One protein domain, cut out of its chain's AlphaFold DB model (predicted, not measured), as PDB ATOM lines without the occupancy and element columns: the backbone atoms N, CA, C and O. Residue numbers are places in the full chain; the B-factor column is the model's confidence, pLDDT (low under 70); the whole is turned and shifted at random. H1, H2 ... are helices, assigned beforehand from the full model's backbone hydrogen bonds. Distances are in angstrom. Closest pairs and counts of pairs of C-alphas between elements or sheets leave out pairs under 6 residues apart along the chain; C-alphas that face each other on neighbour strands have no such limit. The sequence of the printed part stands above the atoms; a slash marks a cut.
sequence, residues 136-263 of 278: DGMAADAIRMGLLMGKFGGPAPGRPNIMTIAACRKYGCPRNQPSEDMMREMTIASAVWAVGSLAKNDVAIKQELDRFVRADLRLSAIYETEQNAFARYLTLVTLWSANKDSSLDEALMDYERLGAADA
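This is residues 136 to 263 of the 278 residues of an uncharacterized protein of Mesorhizobium sp. B2-3-4 (UniProt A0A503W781). The long helix H5 and the helix H3 cross H1 on two sides, with H1 in the core, and H4 bridges from the end of H3 to the start of H5. At the other ends of these two helices, H6 folds back on H5 and H2 folds back beside the start of H3. The printed part has 128 residues, with six named helices, H1 to H6 in chain order, and no named strand: the class is all helix, its helix packing mostly crossed. The whole is compact, with a radius of gyration of the C-alphas of 14.9 A and spans of 42 by 38 by 25 A.

H5, residues 217 to 243, is the longest helix at 39.2 A, and its C-alpha 217 is at (224.892, 163.622, 185.981). H1, residues 136 to 152, measures 24.3 A and begins with C-alpha 136 at (228.536, 173.581, 191.287). H3, residues 180 to 199, measures 28.2 A, and H4, residues 203 to 215, 18.0 A. H2 is residues 163 to 171, 11.9 A. H6, residues 246 to 256, 14.9 A, ends with C-alpha 256 at (216.625, 186.052, 195.616).

H5, with residues 219 to 230 alone, touches H1 at a steep tilt of 43 degrees; the closest C-alphas, of Ala 140 and Ile 222, are 6.0 A apart. H5 and H6 form a hairpin, the closest C-alphas, of Trp 240 and Leu 248, 5.8 A apart. H4 and H5 touch only at the corner, Val 213 to Ser 220, C-alphas 5.1 A apart. H1 touches H3, closest C-alphas Ala 142 and Ala 189, 4.2 A. H3 touches H4 at Ala 199 and Lys 206, closest C-alphas 4.4 A apart, and forms a hairpin with H2, closest C-alphas Tyr 171 and Met 182, 5.2 A. H3 and H5 are apart. In H1 to H6 every O i to N i+4 pair is within hydrogen-bond range.

The C-alphas farthest apart, of Arg 175 and Val 203, are 43.7 A apart. The printed part has no cut, and no link is long. Residue 263 alone has pLDDT under 70.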
ATOM      1  N   ASP A 136     229.939 173.892 190.963       95.38
ATOM      2  CA  ASP A 136     228.536 173.581 191.287       95.38
ATOM      3  C   ASP A 136     227.751 174.767 191.850       95.38
ATOM      4  O   ASP A 136     226.621 175.010 191.441       95.38
ATOM      5  N   GLY A 137     228.362 175.556 192.739       94.50
ATOM      6  CA  GLY A 137     227.712 176.745 193.300       94.50
ATOM      7  C   GLY A 137     227.402 177.831 192.261       94.50
ATOM      8  O   GLY A 137     226.372 178.484 192.374       94.50
ATOM      9  N   MET A 138     228.263 177.986 191.252       96.00
ATOM     10  CA  MET A 138     228.071 178.914 190.130       96.00
ATOM     11  C   MET A 138     227.023 178.362 189.163       96.00
ATOM     12  O   MET A 138     226.080 179.058 188.829       96.00
ATOM     13  N   ALA A 139     227.104 177.076 188.806       96.75
ATOM     14  CA  ALA A 139     226.071 176.425 188.000       96.75
ATOM     15  C   ALA A 139     224.673 176.596 188.621       96.75
ATOM     16  O   ALA A 139     223.731 176.996 187.938       96.75
ATOM     17  N   ALA A 140     224.550 176.326 189.924       96.38
ATOM     18  CA  ALA A 140     223.300 176.431 190.667       96.38
ATOM     19  C   ALA A 140     222.744 177.862 190.679       96.38
ATOM     20  O   ALA A 140     221.573 178.078 190.361       96.38
ATOM     21  N   ASP A 141     223.582 178.848 191.008       96.12
ATOM     22  CA  ASP A 141     223.168 180.249 190.995       96.12
ATOM     23  C   ASP A 141     222.795 180.711 189.580       96.12
ATOM     24  O   ASP A 141     221.742 181.326 189.408       96.12
ATOM     25  N   ALA A 142     223.560 180.328 188.558       96.50
ATOM     26  CA  ALA A 142     223.316 180.775 187.195       96.50
ATOM     27  C   ALA A 142     222.009 180.200 186.655       96.50
ATOM     28  O   ALA A 142     221.226 180.907 186.015       96.50
ATOM     29  N   ILE A 143     221.732 178.926 186.955       96.62
ATOM     30  CA  ILE A 143     220.455 178.286 186.634       96.62
ATOM     31  C   ILE A 143     219.313 179.030 187.331       96.62
ATOM     32  O   ILE A 143     218.332 179.391 186.679       96.62
ATOM     33  N   ARG A 144     219.451 179.332 188.625       94.69
ATOM     34  CA  ARG A 144     218.457 180.079 189.408       94.69
ATOM     35  C   ARG A 144     218.162 181.457 188.817       94.69
ATOM     36  O   ARG A 144     217.001 181.811 188.599       94.69
ATOM     37  N   MET A 145     219.215 182.217 188.527       95.12
ATOM     38  CA  MET A 145     219.126 183.533 187.902       95.12
ATOM     39  C   MET A 145     218.461 183.438 186.525       95.12
ATOM     40  O   MET A 145     217.511 184.171 186.243       95.12
ATOM     41  N   GLY A 146     218.898 182.489 185.694       95.50
ATOM     42  CA  GLY A 146     218.353 182.260 184.358       95.50
ATOM     43  C   GLY A 146     216.869 181.877 184.359       95.50
ATOM     44  O   GLY A 146     216.107 182.366 183.521       95.50
ATOM     45  N   LEU A 147     216.419 181.065 185.323       95.00
ATOM     46  CA  LEU A 147     215.007 180.692 185.488       95.00
ATOM     47  C   LEU A 147     214.129 181.901 185.844       95.00
ATOM     48  O   LEU A 147     213.064 182.093 185.245       95.00
ATOM     49  N   LEU A 148     214.587 182.753 186.765       92.94
ATOM     50  CA  LEU A 148     213.879 183.983 187.129       92.94
ATOM     51  C   LEU A 148     213.808 184.976 185.971       92.94
ATOM     52  O   LEU A 148     212.720 185.465 185.648       92.94
ATOM     53  N   MET A 149     214.935 185.213 185.296       91.81
ATOM     54  CA  MET A 149     214.985 186.030 184.082       91.81
ATOM     55  C   MET A 149     214.027 185.484 183.016       91.81
ATOM     56  O   MET A 149     213.252 186.238 182.432       91.81
ATOM     57  N   GLY A 150     213.983 184.162 182.827       90.88
ATOM     58  CA  GLY A 150     213.094 183.506 181.865       90.88
ATOM     59  C   GLY A 150     211.608 183.547 182.194       90.88
ATOM     60  O   GLY A 150     210.786 183.325 181.295       90.88
ATOM     61  N   LYS A 151     211.243 183.823 183.448       93.19
ATOM     62  CA  LYS A 151     209.848 183.943 183.878       93.19
ATOM     63  C   LYS A 151     209.367 185.385 183.956       93.19
ATOM     64  O   LYS A 151     208.225 185.635 183.574       93.19
ATOM     65  N   PHE A 152     210.198 186.295 184.455       89.69
ATOM     66  CA  PHE A 152     209.794 187.666 184.776       89.69
ATOM     67  C   PHE A 152     210.513 188.741 183.954       89.69
ATOM     68  O   PHE A 152     210.095 189.894 183.982       89.69
ATOM     69  N   GLY A 153     211.582 188.399 183.226       81.44
ATOM     70  CA  GLY A 153     212.446 189.384 182.567       81.44
ATOM     71  C   GLY A 153     213.256 190.240 183.551       81.44
ATOM     72  O   GLY A 153     213.735 191.307 183.182       81.44
ATOM     73  N   GLY A 154     213.374 189.804 184.811       81.81
ATOM     74  CA  GLY A 154     213.939 190.574 185.918       81.81
ATOM     75  C   GLY A 154     213.436 190.050 187.272       81.81
ATOM     76  O   GLY A 154     213.198 188.845 187.391       81.81
ATOM     77  N   PRO A 155     213.263 190.909 188.297       84.50
ATOM     78  CA  PRO A 155     212.643 190.489 189.552       84.50
ATOM     79  C   PRO A 155     211.168 190.122 189.345       84.50
ATOM     80  O   PRO A 155     210.504 190.648 188.447       84.50
ATOM     81  N   ALA A 156     210.628 189.256 190.204       87.69
ATOM     82  CA  ALA A 156     209.193 188.993 190.197       87.69
ATOM     83  C   ALA A 156     208.389 190.271 190.548       87.69
ATOM     84  O   ALA A 156     208.906 191.170 191.216       87.69
ATOM     85  N   PRO A 157     207.119 190.391 190.117       86.25
ATOM     86  CA  PRO A 157     206.315 191.583 190.371       86.25
ATOM     87  C   PRO A 157     206.244 191.960 191.858       86.25
ATOM     88  O   PRO A 157     205.932 191.133 192.712       86.25
ATOM     89  N   GLY A 158     206.525 193.229 192.167       85.44
ATOM     90  CA  GLY A 158     206.546 193.740 193.542       85.44
ATOM     91  C   GLY A 158     207.771 193.330 194.366       85.44
ATOM     92  O   GLY A 158     207.846 193.701 195.535       85.44
ATOM     93  N   ARG A 159     208.728 192.598 193.779       89.50
ATOM     94  CA  ARG A 159     209.992 192.211 194.414       89.50
ATOM     95  C   ARG A 159     211.126 193.168 194.031       89.50
ATOM     96  O   ARG A 159     211.127 193.714 192.923       89.50
ATOM     97  N   PRO A 160     212.113 193.381 194.915       87.25
ATOM     98  CA  PRO A 160     213.271 194.201 194.594       87.25
ATOM     99  C   PRO A 160     214.248 193.456 193.666       87.25
ATOM    100  O   PRO A 160     214.425 192.244 193.762       87.25
ATOM    101  N   ASN A 161     214.944 194.185 192.786       84.44
ATOM    102  CA  ASN A 161     215.988 193.608 191.931       84.44
ATOM    103  C   ASN A 161     217.309 193.420 192.701       84.44
ATOM    104  O   ASN A 161     218.263 194.176 192.522       84.44
ATOM    105  N   ILE A 162     217.351 192.442 193.607       88.62
ATOM    106  CA  ILE A 162     218.511 192.212 194.488       88.62
ATOM    107  C   ILE A 162     219.460 191.127 193.994       88.62
ATOM    108  O   ILE A 162     220.538 190.967 194.558       88.62
ATOM    109  N   MET A 163     219.092 190.393 192.949       87.75
ATOM    110  CA  MET A 163     219.836 189.215 192.514       87.75
ATOM    111  C   MET A 163     221.223 189.564 191.982       87.75
ATOM    112  O   MET A 163     222.210 188.960 192.384       87.75
ATOM    113  N   THR A 164     221.325 190.613 191.161       86.88
ATOM    114  CA  THR A 164     222.621 191.128 190.695       86.88
ATOM    115  C   THR A 164     223.481 191.610 191.863       86.88
ATOM    116  O   THR A 164     224.687 191.385 191.875       86.88
ATOM    117  N   ILE A 165     222.869 192.223 192.883       89.00
ATOM    118  CA  ILE A 165     223.571 192.646 194.104       89.00
ATOM    119  C   ILE A 165     224.058 191.420 194.889       89.00
ATOM    120  O   ILE A 165     225.175 191.426 195.402       89.00
ATOM    121  N   ALA A 166     223.250 190.365 194.977       91.19
ATOM    122  CA  ALA A 166     223.607 189.119 195.642       91.19
ATOM    123  C   ALA A 166     224.756 188.397 194.924       91.19
ATOM    124  O   ALA A 166     225.746 188.059 195.572       91.19
ATOM    125  N   ALA A 167     224.684 188.265 193.596       91.75
ATOM    126  CA  ALA A 167     225.764 187.728 192.770       91.75
ATOM    127  C   ALA A 167     227.054 188.538 192.962       91.75
ATOM    128  O   ALA A 167     228.111 187.986 193.246       91.75
ATOM    129  N   CYS A 168     226.951 189.865 192.924       90.81
ATOM    130  CA  CYS A 168     228.065 190.781 193.147       90.81
ATOM    131  C   CYS A 168     228.699 190.641 194.546       90.81
ATOM    132  O   CYS A 168     229.917 190.715 194.692       90.81
ATOM    133  N   ARG A 169     227.901 190.380 195.589       91.12
ATOM    134  CA  ARG A 169     228.415 190.090 196.941       91.12
ATOM    135  C   ARG A 169     229.092 188.723 197.027       91.12
ATOM    136  O   ARG A 169     230.112 188.610 197.696       91.12
ATOM    137  N   LYS A 170     228.530 187.705 196.371       93.00
ATOM    138  CA  LYS A 170     229.003 186.314 196.423       93.00
ATOM    139  C   LYS A 170     230.272 186.089 195.595       93.00
ATOM    140  O   LYS A 170     231.182 185.408 196.053       93.00
ATOM    141  N   TYR A 171     230.341 186.703 194.417       92.69
ATOM    142  CA  TYR A 171     231.436 186.578 193.445       92.69
ATOM    143  C   TYR A 171     232.397 187.779 193.440       92.69
ATOM    144  O   TYR A 171     233.386 187.798 192.706       92.69
ATOM    145  N   GLY A 172     232.128 188.773 194.290       87.75
ATOM    146  CA  GLY A 172     232.941 189.970 194.470       87.75
ATOM    147  C   GLY A 172     232.720 191.027 193.387       87.75
ATOM    148  O   GLY A 172     232.632 190.729 192.205       87.75
ATOM    149  N   CYS A 173     232.697 192.295 193.793       88.56
ATOM    150  CA  CYS A 173     232.762 193.443 192.889       88.56
ATOM    151  C   CYS A 173     233.714 194.486 193.476       88.56
ATOM    152  O   CYS A 173     233.287 195.347 194.260       88.56
ATOM    153  N   PRO A 174     235.021 194.409 193.183       77.94
ATOM    154  CA  PRO A 174     235.967 195.384 193.696       77.94
ATOM    155  C   PRO A 174     235.586 196.783 193.199       77.94
ATOM    156  O   PRO A 174     235.392 197.005 192.008       77.94
ATOM    157  N   ARG A 175     235.477 197.746 194.125       78.12
ATOM    158  CA  ARG A 175     235.213 199.166 193.814       78.12
ATOM    159  C   ARG A 175     233.961 199.397 192.946       78.12
ATOM    160  O   ARG A 175     233.962 200.284 192.099       78.12
ATOM    161  N   ASN A 176     232.899 198.619 193.171       71.88
ATOM    162  CA  ASN A 176     231.648 198.663 192.397       71.88
ATOM    163  C   ASN A 176     231.806 198.302 190.905       71.88
ATOM    164  O   ASN A 176     230.952 198.662 190.099       71.88
ATOM    165  N   GLN A 177     232.873 197.590 190.534       82.31
ATOM    166  CA  GLN A 177     233.051 197.035 189.193       82.31
ATOM    167  C   GLN A 177     232.796 195.521 189.213       82.31
ATOM    168  O   GLN A 177     233.225 194.863 190.165       82.31
ATOM    169  N   PRO A 178     232.114 194.959 188.197       84.06
ATOM    170  CA  PRO A 178     231.961 193.513 188.044       84.06
ATOM    171  C   PRO A 178     233.308 192.781 188.077       84.06
ATOM    172  O   PRO A 178     234.219 193.145 187.332       84.06
ATOM    173  N   SER A 179     233.448 191.757 188.925       91.12
ATOM    174  CA  SER A 179     234.580 190.827 188.830       91.12
ATOM    175  C   SER A 179     234.423 189.900 187.624       91.12
ATOM    176  O   SER A 179     233.333 189.755 187.071       91.12
ATOM    177  N   GLU A 180     235.504 189.221 187.248       91.62
ATOM    178  CA  GLU A 180     235.457 188.179 186.222       91.62
ATOM    179  C   GLU A 180     234.500 187.040 186.606       91.62
ATOM    180  O   GLU A 180     233.681 186.645 185.785       91.62
ATOM    181  N   ASP A 181     234.529 186.580 187.861       93.06
ATOM    182  CA  ASP A 181     233.618 185.542 188.366       93.06
ATOM    183  C   ASP A 181     232.148 185.990 188.308       93.06
ATOM    184  O   ASP A 181     231.278 185.203 187.940       93.06
ATOM    185  N   MET A 182     231.859 187.255 188.639       92.75
ATOM    186  CA  MET A 182     230.508 187.814 188.532       92.75
ATOM    187  C   MET A 182     230.064 187.901 187.070       92.75
ATOM    188  O   MET A 182     228.936 187.538 186.742       92.75
ATOM    189  N   MET A 183     230.946 188.342 186.172       94.12
ATOM    190  CA  MET A 183     230.638 188.408 184.745       94.12
ATOM    191  C   MET A 183     230.463 187.021 184.127       94.12
ATOM    192  O   MET A 183     229.579 186.838 183.286       94.12
ATOM    193  N   ARG A 184     231.246 186.032 184.569       95.56
ATOM    194  CA  ARG A 184     231.093 184.630 184.178       95.56
ATOM    195  C   ARG A 184     229.740 184.083 184.604       95.56
ATOM    196  O   ARG A 184     229.007 183.560 183.770       95.56
ATOM    197  N   GLU A 185     229.365 184.300 185.859       95.69
ATOM    198  CA  GLU A 185     228.054 183.930 186.393       95.69
ATOM    199  C   GLU A 185     226.902 184.543 185.579       95.69
ATOM    200  O   GLU A 185     226.005 183.838 185.119       95.69
ATOM    201  N   MET A 186     226.954 185.853 185.318       94.38
ATOM    202  CA  MET A 186     225.943 186.542 184.507       94.38
ATOM    203  C   MET A 186     225.887 186.012 183.069       94.38
ATOM    204  O   MET A 186     224.808 185.933 182.476       94.38
ATOM    205  N   THR A 187     227.036 185.633 182.505       95.94
ATOM    206  CA  THR A 187     227.124 185.036 181.167       95.94
ATOM    207  C   THR A 187     226.417 183.685 181.144       95.94
ATOM    208  O   THR A 187     225.554 183.473 180.292       95.94
ATOM    209  N   ILE A 188     226.669 182.815 182.124       97.31
ATOM    210  CA  ILE A 188     225.998 181.513 182.240       97.31
ATOM    211  C   ILE A 188     224.492 181.691 182.501       97.31
ATOM    212  O   ILE A 188     223.671 181.038 181.857       97.31
ATOM    213  N   ALA A 189     224.094 182.616 183.379       96.44
ATOM    214  CA  ALA A 189     222.684 182.888 183.661       96.44
ATOM    215  C   ALA A 189     221.927 183.357 182.408       96.44
ATOM    216  O   ALA A 189     220.818 182.896 182.125       96.44
ATOM    217  N   SER A 190     222.549 184.240 181.617       95.38
ATOM    218  CA  SER A 190     221.988 184.692 180.343       95.38
ATOM    219  C   SER A 190     221.880 183.557 179.318       95.38
ATOM    220  O   SER A 190     220.874 183.482 178.614       95.38
ATOM    221  N   ALA A 191     222.844 182.627 179.293       96.50
ATOM    222  CA  ALA A 191     222.798 181.429 178.458       96.50
ATOM    223  C   ALA A 191     221.610 180.525 178.832       96.50
ATOM    224  O   ALA A 191     220.805 180.180 177.964       96.50
ATOM    225  N   VAL A 192     221.440 180.211 180.124       96.44
ATOM    226  CA  VAL A 192     220.301 179.415 180.624       96.44
ATOM    227  C   VAL A 192     218.975 180.071 180.248       96.44
ATOM    228  O   VAL A 192     218.073 179.409 179.726       96.44
ATOM    229  N   TRP A 193     218.855 181.381 180.476       95.19
ATOM    230  CA  TRP A 193     217.657 182.135 180.125       95.19
ATOM    231  C   TRP A 193     217.363 182.082 178.623       95.19
ATOM    232  O   TRP A 193     216.234 181.771 178.223       95.19
ATOM    233  N   ALA A 194     218.349 182.405 177.792       93.94
ATOM    234  CA  ALA A 194     218.149 182.563 176.364       93.94
ATOM    235  C   ALA A 194     217.854 181.220 175.686       93.94
ATOM    236  O   ALA A 194     216.848 181.098 174.982       93.94
ATOM    237  N   VAL A 195     218.648 180.182 175.975       95.69
ATOM    238  CA  VAL A 195     218.424 178.824 175.453       95.69
ATOM    239  C   VAL A 195     217.093 178.268 175.956       95.69
ATOM    240  O   VAL A 195     216.286 177.790 175.156       95.69
ATOM    241  N   GLY A 196     216.793 178.409 177.252       94.50
ATOM    242  CA  GLY A 196     215.519 177.972 177.825       94.50
ATOM    243  C   GLY A 196     214.308 178.698 177.226       94.50
ATOM    244  O   GLY A 196     213.253 178.098 177.018       94.50
ATOM    245  N   SER A 197     214.447 179.982 176.890       92.00
ATOM    246  CA  SER A 197     213.388 180.755 176.231       92.00
ATOM    247  C   SER A 197     213.152 180.300 174.792       92.00
ATOM    248  O   SER A 197     211.998 180.202 174.368       92.00
ATOM    249  N   LEU A 198     214.216 179.981 174.054       92.44
ATOM    250  CA  LEU A 198     214.113 179.465 172.692       92.44
ATOM    251  C   LEU A 198     213.535 178.042 172.659       92.44
ATOM    252  O   LEU A 198     212.656 177.762 171.841       92.44
ATOM    253  N   ALA A 199     213.929 177.180 173.600       94.31
ATOM    254  CA  ALA A 199     213.440 175.805 173.733       94.31
ATOM    255  C   ALA A 199     211.909 175.700 173.883       94.31
ATOM    256  O   ALA A 199     211.318 174.680 173.528       94.31
ATOM    257  N   LYS A 200     211.234 176.756 174.366       91.06
ATOM    258  CA  LYS A 200     209.761 176.803 174.453       91.06
ATOM    259  C   LYS A 200     209.084 176.687 173.084       91.06
ATOM    260  O   LYS A 200     207.984 176.153 173.004       91.06
ATOM    261  N   ASN A 201     209.729 177.190 172.029       89.56
ATOM    262  CA  ASN A 201     209.161 177.276 170.678       89.56
ATOM    263  C   ASN A 201     209.981 176.509 169.625       89.56
ATOM    264  O   ASN A 201     209.556 176.382 168.474       89.56
ATOM    265  N   ASP A 202     211.153 175.992 169.999       93.31
ATOM    266  CA  ASP A 202     212.060 175.274 169.113       93.31
ATOM    267  C   ASP A 202     212.370 173.867 169.654       93.31
ATOM    268  O   ASP A 202     213.131 173.699 170.605       93.31
ATOM    269  N   VAL A 203     211.780 172.846 169.017       93.69
ATOM    270  CA  VAL A 203     211.956 171.432 169.388       93.69
ATOM    271  C   VAL A 203     213.415 170.981 169.302       93.69
ATOM    272  O   VAL A 203     213.834 170.198 170.150       93.69
ATOM    273  N   ALA A 204     214.192 171.475 168.332       93.69
ATOM    274  CA  ALA A 204     215.592 171.083 168.181       93.69
ATOM    275  C   ALA A 204     216.431 171.618 169.349       93.69
ATOM    276  O   ALA A 204     217.169 170.859 169.970       93.69
ATOM    277  N   ILE A 205     216.230 172.886 169.730       95.69
ATOM    278  CA  ILE A 205     216.871 173.462 170.925       95.69
ATOM    279  C   ILE A 205     216.436 172.718 172.182       95.69
ATOM    280  O   ILE A 205     217.263 172.442 173.043       95.69
ATOM    281  N   LYS A 206     215.148 172.381 172.307       95.94
ATOM    282  CA  LYS A 206     214.661 171.630 173.465       95.94
ATOM    283  C   LYS A 206     215.368 170.280 173.599       95.94
ATOM    284  O   LYS A 206     215.839 169.954 174.682       95.94
ATOM    285  N   GLN A 207     215.456 169.523 172.507       95.69
ATOM    286  CA  GLN A 207     216.152 168.236 172.487       95.69
ATOM    287  C   GLN A 207     217.638 168.390 172.816       95.69
ATOM    288  O   GLN A 207     218.183 167.573 173.553       95.69
ATOM    289  N   GLU A 208     218.275 169.446 172.314       95.56
ATOM    290  CA  GLU A 208     219.682 169.728 172.571       95.56
ATOM    291  C   GLU A 208     219.946 170.126 174.029       95.56
ATOM    292  O   GLU A 208     220.880 169.618 174.644       95.56
ATOM    293  N   LEU A 209     219.084 170.954 174.623       95.44
ATOM    294  CA  LEU A 209     219.140 171.294 176.045       95.44
ATOM    295  C   LEU A 209     218.923 170.051 176.922       95.44
ATOM    296  O   LEU A 209     219.687 169.817 177.858       95.44
ATOM    297  N   ASP A 210     217.923 169.223 176.596       94.81
ATOM    298  CA  ASP A 210     217.657 167.966 177.302       94.81
ATOM    299  C   ASP A 210     218.857 167.007 177.198       94.81
ATOM    300  O   ASP A 210     219.239 166.382 178.191       94.81
ATOM    301  N   ARG A 211     219.475 166.902 176.014       95.56
ATOM    302  CA  ARG A 211     220.693 166.115 175.779       95.56
ATOM    303  C   ARG A 211     221.852 166.644 176.620       95.56
ATOM    304  O   ARG A 211     222.509 165.851 177.289       95.56
ATOM    305  N   PHE A 212     222.090 167.954 176.591       95.44
ATOM    306  CA  PHE A 212     223.176 168.608 177.317       95.44
ATOM    307  C   PHE A 212     223.083 168.340 178.821       95.44
ATOM    308  O   PHE A 212     224.053 167.881 179.421       95.44
ATOM    309  N   VAL A 213     221.908 168.568 179.421       94.12
ATOM    310  CA  VAL A 213     221.706 168.389 180.866       94.12
ATOM    311  C   VAL A 213     221.842 166.919 181.264       94.12
ATOM    312  O   VAL A 213     222.486 166.617 182.262       94.12
ATOM    313  N   ARG A 214     221.289 165.986 180.477       93.94
ATOM    314  CA  ARG A 214     221.354 164.545 180.790       93.94
ATOM    315  C   ARG A 214     222.738 163.931 180.585       93.94
ATOM    316  O   ARG A 214     223.004 162.872 181.144       93.94
ATOM    317  N   ALA A 215     223.592 164.548 179.768       95.31
ATOM    318  CA  ALA A 215     224.938 164.049 179.501       95.31
ATOM    319  C   ALA A 215     225.890 164.205 180.704       95.31
ATOM    320  O   ALA A 215     226.871 163.471 180.791       95.31
ATOM    321  N   ASP A 216     225.597 165.120 181.633       95.81
ATOM    322  CA  ASP A 216     226.369 165.346 182.857       95.81
ATOM    323  C   ASP A 216     225.465 165.104 184.081       95.81
ATOM    324  O   ASP A 216     224.587 165.907 184.393       95.81
ATOM    325  N   LEU A 217     225.686 163.994 184.798       96.00
ATOM    326  CA  LEU A 217     224.892 163.622 185.981       96.00
ATOM    327  C   LEU A 217     224.903 164.704 187.071       96.00
ATOM    328  O   LEU A 217     223.897 164.891 187.757       96.00
ATOM    329  N   ARG A 218     226.021 165.418 187.230       96.56
ATOM    330  CA  ARG A 218     226.164 166.491 188.218       96.56
ATOM    331  C   ARG A 218     225.319 167.691 187.808       96.56
ATOM    332  O   ARG A 218     224.537 168.175 188.624       96.56
ATOM    333  N   LEU A 219     225.402 168.129 186.550       96.19
ATOM    334  CA  LEU A 219     224.529 169.203 186.060       96.19
ATOM    335  C   LEU A 219     223.055 168.805 186.076       96.19
ATOM    336  O   LEU A 219     222.224 169.632 186.434       96.19
ATOM    337  N   SER A 220     222.725 167.556 185.741       96.62
ATOM    338  CA  SER A 220     221.354 167.051 185.818       96.62
ATOM    339  C   SER A 220     220.786 167.185 187.231       96.62
ATOM    340  O   SER A 220     219.670 167.676 187.387       96.62
ATOM    341  N   ALA A 221     221.556 166.799 188.254       95.94
ATOM    342  CA  ALA A 221     221.136 166.914 189.649       95.94
ATOM    343  C   ALA A 221     220.959 168.381 190.079       95.94
ATOM    344  O   ALA A 221     219.931 168.734 190.650       95.94
ATOM    345  N   ILE A 222     221.921 169.253 189.750       96.00
ATOM    346  CA  ILE A 222     221.830 170.691 190.054       96.00
ATOM    347  C   ILE A 222     220.601 171.305 189.373       96.00
ATOM    348  O   ILE A 222     219.826 172.022 190.003       96.00
ATOM    349  N   TYR A 223     220.395 171.004 188.090       95.12
ATOM    350  CA  TYR A 223     219.292 171.542 187.304       95.12
ATOM    351  C   TYR A 223     217.926 171.107 187.848       95.12
ATOM    352  O   TYR A 223     217.003 171.919 187.908       95.12
ATOM    353  N   GLU A 224     217.787 169.851 188.281       94.75
ATOM    354  CA  GLU A 224     216.569 169.351 188.926       94.75
ATOM    355  C   GLU A 224     216.307 170.048 190.270       94.75
ATOM    356  O   GLU A 224     215.193 170.525 190.515       94.75
ATOM    357  N   THR A 225     217.330 170.171 191.118       94.81
ATOM    358  CA  THR A 225     217.229 170.867 192.406       94.81
ATOM    359  C   THR A 225     216.791 172.322 192.228       94.81
ATOM    360  O   THR A 225     215.844 172.770 192.883       94.81
ATOM    361  N   GLU A 226     217.407 173.059 191.302       95.25
ATOM    362  CA  GLU A 226     217.069 174.465 191.068       95.25
ATOM    363  C   GLU A 226     215.693 174.647 190.416       95.25
ATOM    364  O   GLU A 226     214.971 175.581 190.773       95.25
ATOM    365  N   GLN A 227     215.268 173.742 189.525       94.00
ATOM    366  CA  GLN A 227     213.900 173.755 188.996       94.00
ATOM    367  C   GLN A 227     212.855 173.531 190.094       94.00
ATOM    368  O   GLN A 227     211.845 174.239 190.138       94.00
ATOM    369  N   ASN A 228     213.098 172.583 191.001       93.19
ATOM    370  CA  ASN A 228     212.207 172.316 192.128       93.19
ATOM    371  C   ASN A 228     212.136 173.516 193.083       93.19
ATOM    372  O   ASN A 228     211.044 173.931 193.482       93.19
ATOM    373  N   ALA A 229     213.283 174.114 193.413       93.00
ATOM    374  CA  ALA A 229     213.336 175.318 194.236       93.00
ATOM    375  C   ALA A 229     212.614 176.495 193.558       93.00
ATOM    376  O   ALA A 229     211.845 177.206 194.206       93.00
ATOM    377  N   PHE A 230     212.779 176.652 192.242       94.12
ATOM    378  CA  PHE A 230     212.085 177.672 191.462       94.12
ATOM    379  C   PHE A 230     210.565 177.475 191.448       94.12
ATOM    380  O   PHE A 230     209.816 178.427 191.662       94.12
ATOM    381  N   ALA A 231     210.084 176.245 191.256       93.00
ATOM    382  CA  ALA A 231     208.655 175.944 191.294       93.00
ATOM    383  C   ALA A 231     208.033 176.337 192.644       93.00
ATOM    384  O   ALA A 231     206.984 176.983 192.682       93.00
ATOM    385  N   ARG A 232     208.717 176.028 193.753       91.62
ATOM    386  CA  ARG A 232     208.273 176.437 195.090       91.62
ATOM    387  C   ARG A 232     208.338 177.957 195.282       91.62
ATOM    388  O   ARG A 232     207.405 178.529 195.840       91.62
ATOM    389  N   TYR A 233     209.383 178.622 194.781       92.25
ATOM    390  CA  TYR A 233     209.471 180.086 194.774       92.25
ATOM    391  C   TYR A 233     208.256 180.718 194.075       92.25
ATOM    392  O   TYR A 233     207.648 181.640 194.616       92.25
ATOM    393  N   LEU A 234     207.824 180.191 192.922       93.12
ATOM    394  CA  LEU A 234     206.637 180.694 192.215       93.12
ATOM    395  C   LEU A 234     205.345 180.554 193.033       93.12
ATOM    396  O   LEU A 234     204.493 181.450 193.009       93.12
ATOM    397  N   THR A 235     205.200 179.458 193.779       91.25
ATOM    398  CA  THR A 235     204.090 179.283 194.724       91.25
ATOM    399  C   THR A 235     204.139 180.339 195.827       91.25
ATOM    400  O   THR A 235     203.131 180.995 196.090       91.25
ATOM    401  N   LEU A 236     205.310 180.569 196.426       90.44
ATOM    402  CA  LEU A 236     205.476 181.574 197.477       90.44
ATOM    403  C   LEU A 236     205.221 182.998 196.994       90.44
ATOM    404  O   LEU A 236     204.558 183.752 197.698       90.44
ATOM    405  N   VAL A 237     205.687 183.366 195.797       91.19
ATOM    406  CA  VAL A 237     205.423 184.694 195.219       91.19
ATOM    407  C   VAL A 237     203.921 184.925 195.097       91.19
ATOM    408  O   VAL A 237     203.436 186.021 195.382       91.19
ATOM    409  N   THR A 238     203.174 183.893 194.706       89.94
ATOM    410  CA  THR A 238     201.715 183.962 194.563       89.94
ATOM    411  C   THR A 238     201.032 184.153 195.921       89.94
ATOM    412  O   THR A 238     200.209 185.054 196.069       89.94
ATOM    413  N   LEU A 239     201.419 183.366 196.931       90.00
ATOM    414  CA  LEU A 239     200.886 183.466 198.296       90.00
ATOM    415  C   LEU A 239     201.230 184.808 198.957       90.00
ATOM    416  O   LEU A 239     200.362 185.472 199.525       90.00
ATOM    417  N   TRP A 240     202.481 185.248 198.836       92.31
ATOM    418  CA  TRP A 240     202.930 186.545 199.335       92.31
ATOM    419  C   TRP A 240     202.205 187.698 198.641       92.31
ATOM    420  O   TRP A 240     201.837 188.677 199.286       92.31
ATOM    421  N   SER A 241     201.948 187.593 197.335       88.81
ATOM    422  CA  SER A 241     201.217 188.631 196.604       88.81
ATOM    423  C   SER A 241     199.791 188.815 197.125       88.81
ATOM    424  O   SER A 241     199.308 189.946 197.115       88.81
ATOM    425  N   ALA A 242     199.159 187.744 197.617       89.75
ATOM    426  CA  ALA A 242     197.830 187.781 198.221       89.75
ATOM    427  C   ALA A 242     197.844 188.292 199.674       89.75
ATOM    428  O   ALA A 242     197.018 189.128 200.031       89.75
ATOM    429  N   ASN A 243     198.790 187.822 200.495       89.50
ATOM    430  CA  ASN A 243     198.715 187.987 201.953       89.50
ATOM    431  C   ASN A 243     199.729 188.983 202.539       89.50
ATOM    432  O   ASN A 243     199.577 189.392 203.684       89.50
ATOM    433  N   LYS A 244     200.768 189.361 201.779       87.94
ATOM    434  CA  LYS A 244     201.869 190.252 202.204       87.94
ATOM    435  C   LYS A 244     202.528 189.848 203.532       87.94
ATOM    436  O   LYS A 244     202.998 190.695 204.285       87.94
ATOM    437  N   ASP A 245     202.574 188.545 203.793       89.69
ATOM    438  CA  ASP A 245     203.132 187.955 205.008       89.69
ATOM    439  C   ASP A 245     204.667 188.096 205.059       89.69
ATOM    440  O   ASP A 245     205.358 187.831 204.070       89.69
ATOM    441  N   SER A 246     205.206 188.506 206.211       87.44
ATOM    442  CA  SER A 246     206.643 188.759 206.393       87.44
ATOM    443  C   SER A 246     207.497 187.488 206.385       87.44
ATOM    444  O   SER A 246     208.636 187.533 205.938       87.44
ATOM    445  N   SER A 247     206.964 186.345 206.826       85.06
ATOM    446  CA  SER A 247     207.688 185.067 206.772       85.06
ATOM    447  C   SER A 247     207.829 184.560 205.334       85.06
ATOM    448  O   SER A 247     208.876 184.037 204.949       85.06
ATOM    449  N   LEU A 248     206.805 184.790 204.500       86.88
ATOM    450  CA  LEU A 248     206.888 184.530 203.062       86.88
ATOM    451  C   LEU A 248     207.883 185.483 202.391       86.88
ATOM    452  O   LEU A 248     208.637 185.056 201.519       86.88
ATOM    453  N   ASP A 249     207.910 186.753 202.809       88.31
ATOM    454  CA  ASP A 249     208.873 187.742 202.316       88.31
ATOM    455  C   ASP A 249     210.323 187.312 202.584       88.31
ATOM    456  O   ASP A 249     211.147 187.334 201.671       88.31
ATOM    457  N   GLU A 250     210.626 186.843 203.798       87.19
ATOM    458  CA  GLU A 250     211.951 186.333 204.170       87.19
ATOM    459  C   GLU A 250     212.368 185.122 203.323       87.19
ATOM    460  O   GLU A 250     213.467 185.107 202.765       87.19
ATOM    461  N   ALA A 251     211.475 184.143 203.143       85.94
ATOM    462  CA  ALA A 251     211.758 182.966 202.322       85.94
ATOM    463  C   ALA A 251     212.015 183.326 200.844       85.94
ATOM    464  O   ALA A 251     212.905 182.759 200.204       85.94
ATOM    465  N   LEU A 252     211.262 184.290 200.302       90.50
ATOM    466  CA  LEU A 252     211.479 184.826 198.955       90.50
ATOM    467  C   LEU A 252     212.816 185.567 198.850       90.50
ATOM    468  O   LEU A 252     213.553 185.374 197.881       90.50
ATOM    469  N   MET A 253     213.150 186.384 199.854       90.31
ATOM    470  CA  MET A 253     214.415 187.118 199.919       90.31
ATOM    471  C   MET A 253     215.620 186.180 199.965       90.31
ATOM    472  O   MET A 253     216.635 186.488 199.344       90.31
ATOM    473  N   ASP A 254     215.539 185.049 200.666       89.25
ATOM    474  CA  ASP A 254     216.644 184.089 200.723       89.25
ATOM    475  C   ASP A 254     216.904 183.439 199.355       89.25
ATOM    476  O   ASP A 254     218.063 183.299 198.950       89.25
ATOM    477  N   TYR A 255     215.848 183.112 198.599       91.06
ATOM    478  CA  TYR A 255     215.981 182.618 197.223       91.06
ATOM    479  C   TYR A 255     216.610 183.683 196.315       91.06
ATOM    480  O   TYR A 255     217.563 183.419 195.581       91.06
ATOM    481  N   GLU A 256     216.134 184.925 196.415       91.38
ATOM    482  CA  GLU A 256     216.625 186.052 195.616       91.38
ATOM    483  C   GLU A 256     218.049 186.498 195.983       91.38
ATOM    484  O   GLU A 256     218.735 187.131 195.178       91.38
ATOM    485  N   ARG A 257     218.516 186.145 197.183       92.38
ATOM    486  CA  ARG A 257     219.894 186.352 197.654       92.38
ATOM    487  C   ARG A 257     220.842 185.212 197.295       92.38
ATOM    488  O   ARG A 257     221.973 185.206 197.779       92.38
ATOM    489  N   LEU A 258     220.413 184.286 196.441       91.44
ATOM    490  CA  LEU A 258     221.198 183.125 196.029       91.44
ATOM    491  C   LEU A 258     221.545 182.188 197.204       91.44
ATOM    492  O   LEU A 258     222.640 181.613 197.263       91.44
ATOM    493  N   GLY A 259     220.608 182.033 198.149       85.75
ATOM    494  CA  GLY A 259     220.672 181.014 199.199       85.75
ATOM    495  C   GLY A 259     220.708 179.592 198.622       85.75
ATOM    496  O   GLY A 259     220.410 179.379 197.450       85.75
ATOM    497  N   ALA A 260     221.108 178.600 199.417       81.62
ATOM    498  CA  ALA A 260     221.183 177.214 198.948       81.62
ATOM    499  C   ALA A 260     219.780 176.630 198.705       81.62
ATOM    500  O   ALA A 260     218.962 176.628 199.623       81.62
ATOM    501  N   ALA A 261     219.517 176.086 197.512       78.69
ATOM    502  CA  ALA A 261     218.215 175.526 197.131       78.69
ATOM    503  C   ALA A 261     217.678 174.470 198.114       78.69
ATOM    504  O   ALA A 261     216.494 174.489 198.432       78.69
ATOM    505  N   ASP A 262     218.543 173.627 198.681       70.00
ATOM    506  CA  ASP A 262     218.139 172.592 199.649       70.00
ATOM    507  C   ASP A 262     217.762 173.157 201.032       70.00
ATOM    508  O   ASP A 262     217.034 172.531 201.807       70.00
ATOM    509  N   ALA A 263     218.274 174.345 201.365       65.94
ATOM    510  CA  ALA A 263     217.936 175.065 202.593       65.94
ATOM    511  C   ALA A 263     216.690 175.944 202.412       65.94
ATOM    512  O   ALA A 263     215.993 176.256 203.384       65.94
TER     513      ALA A 263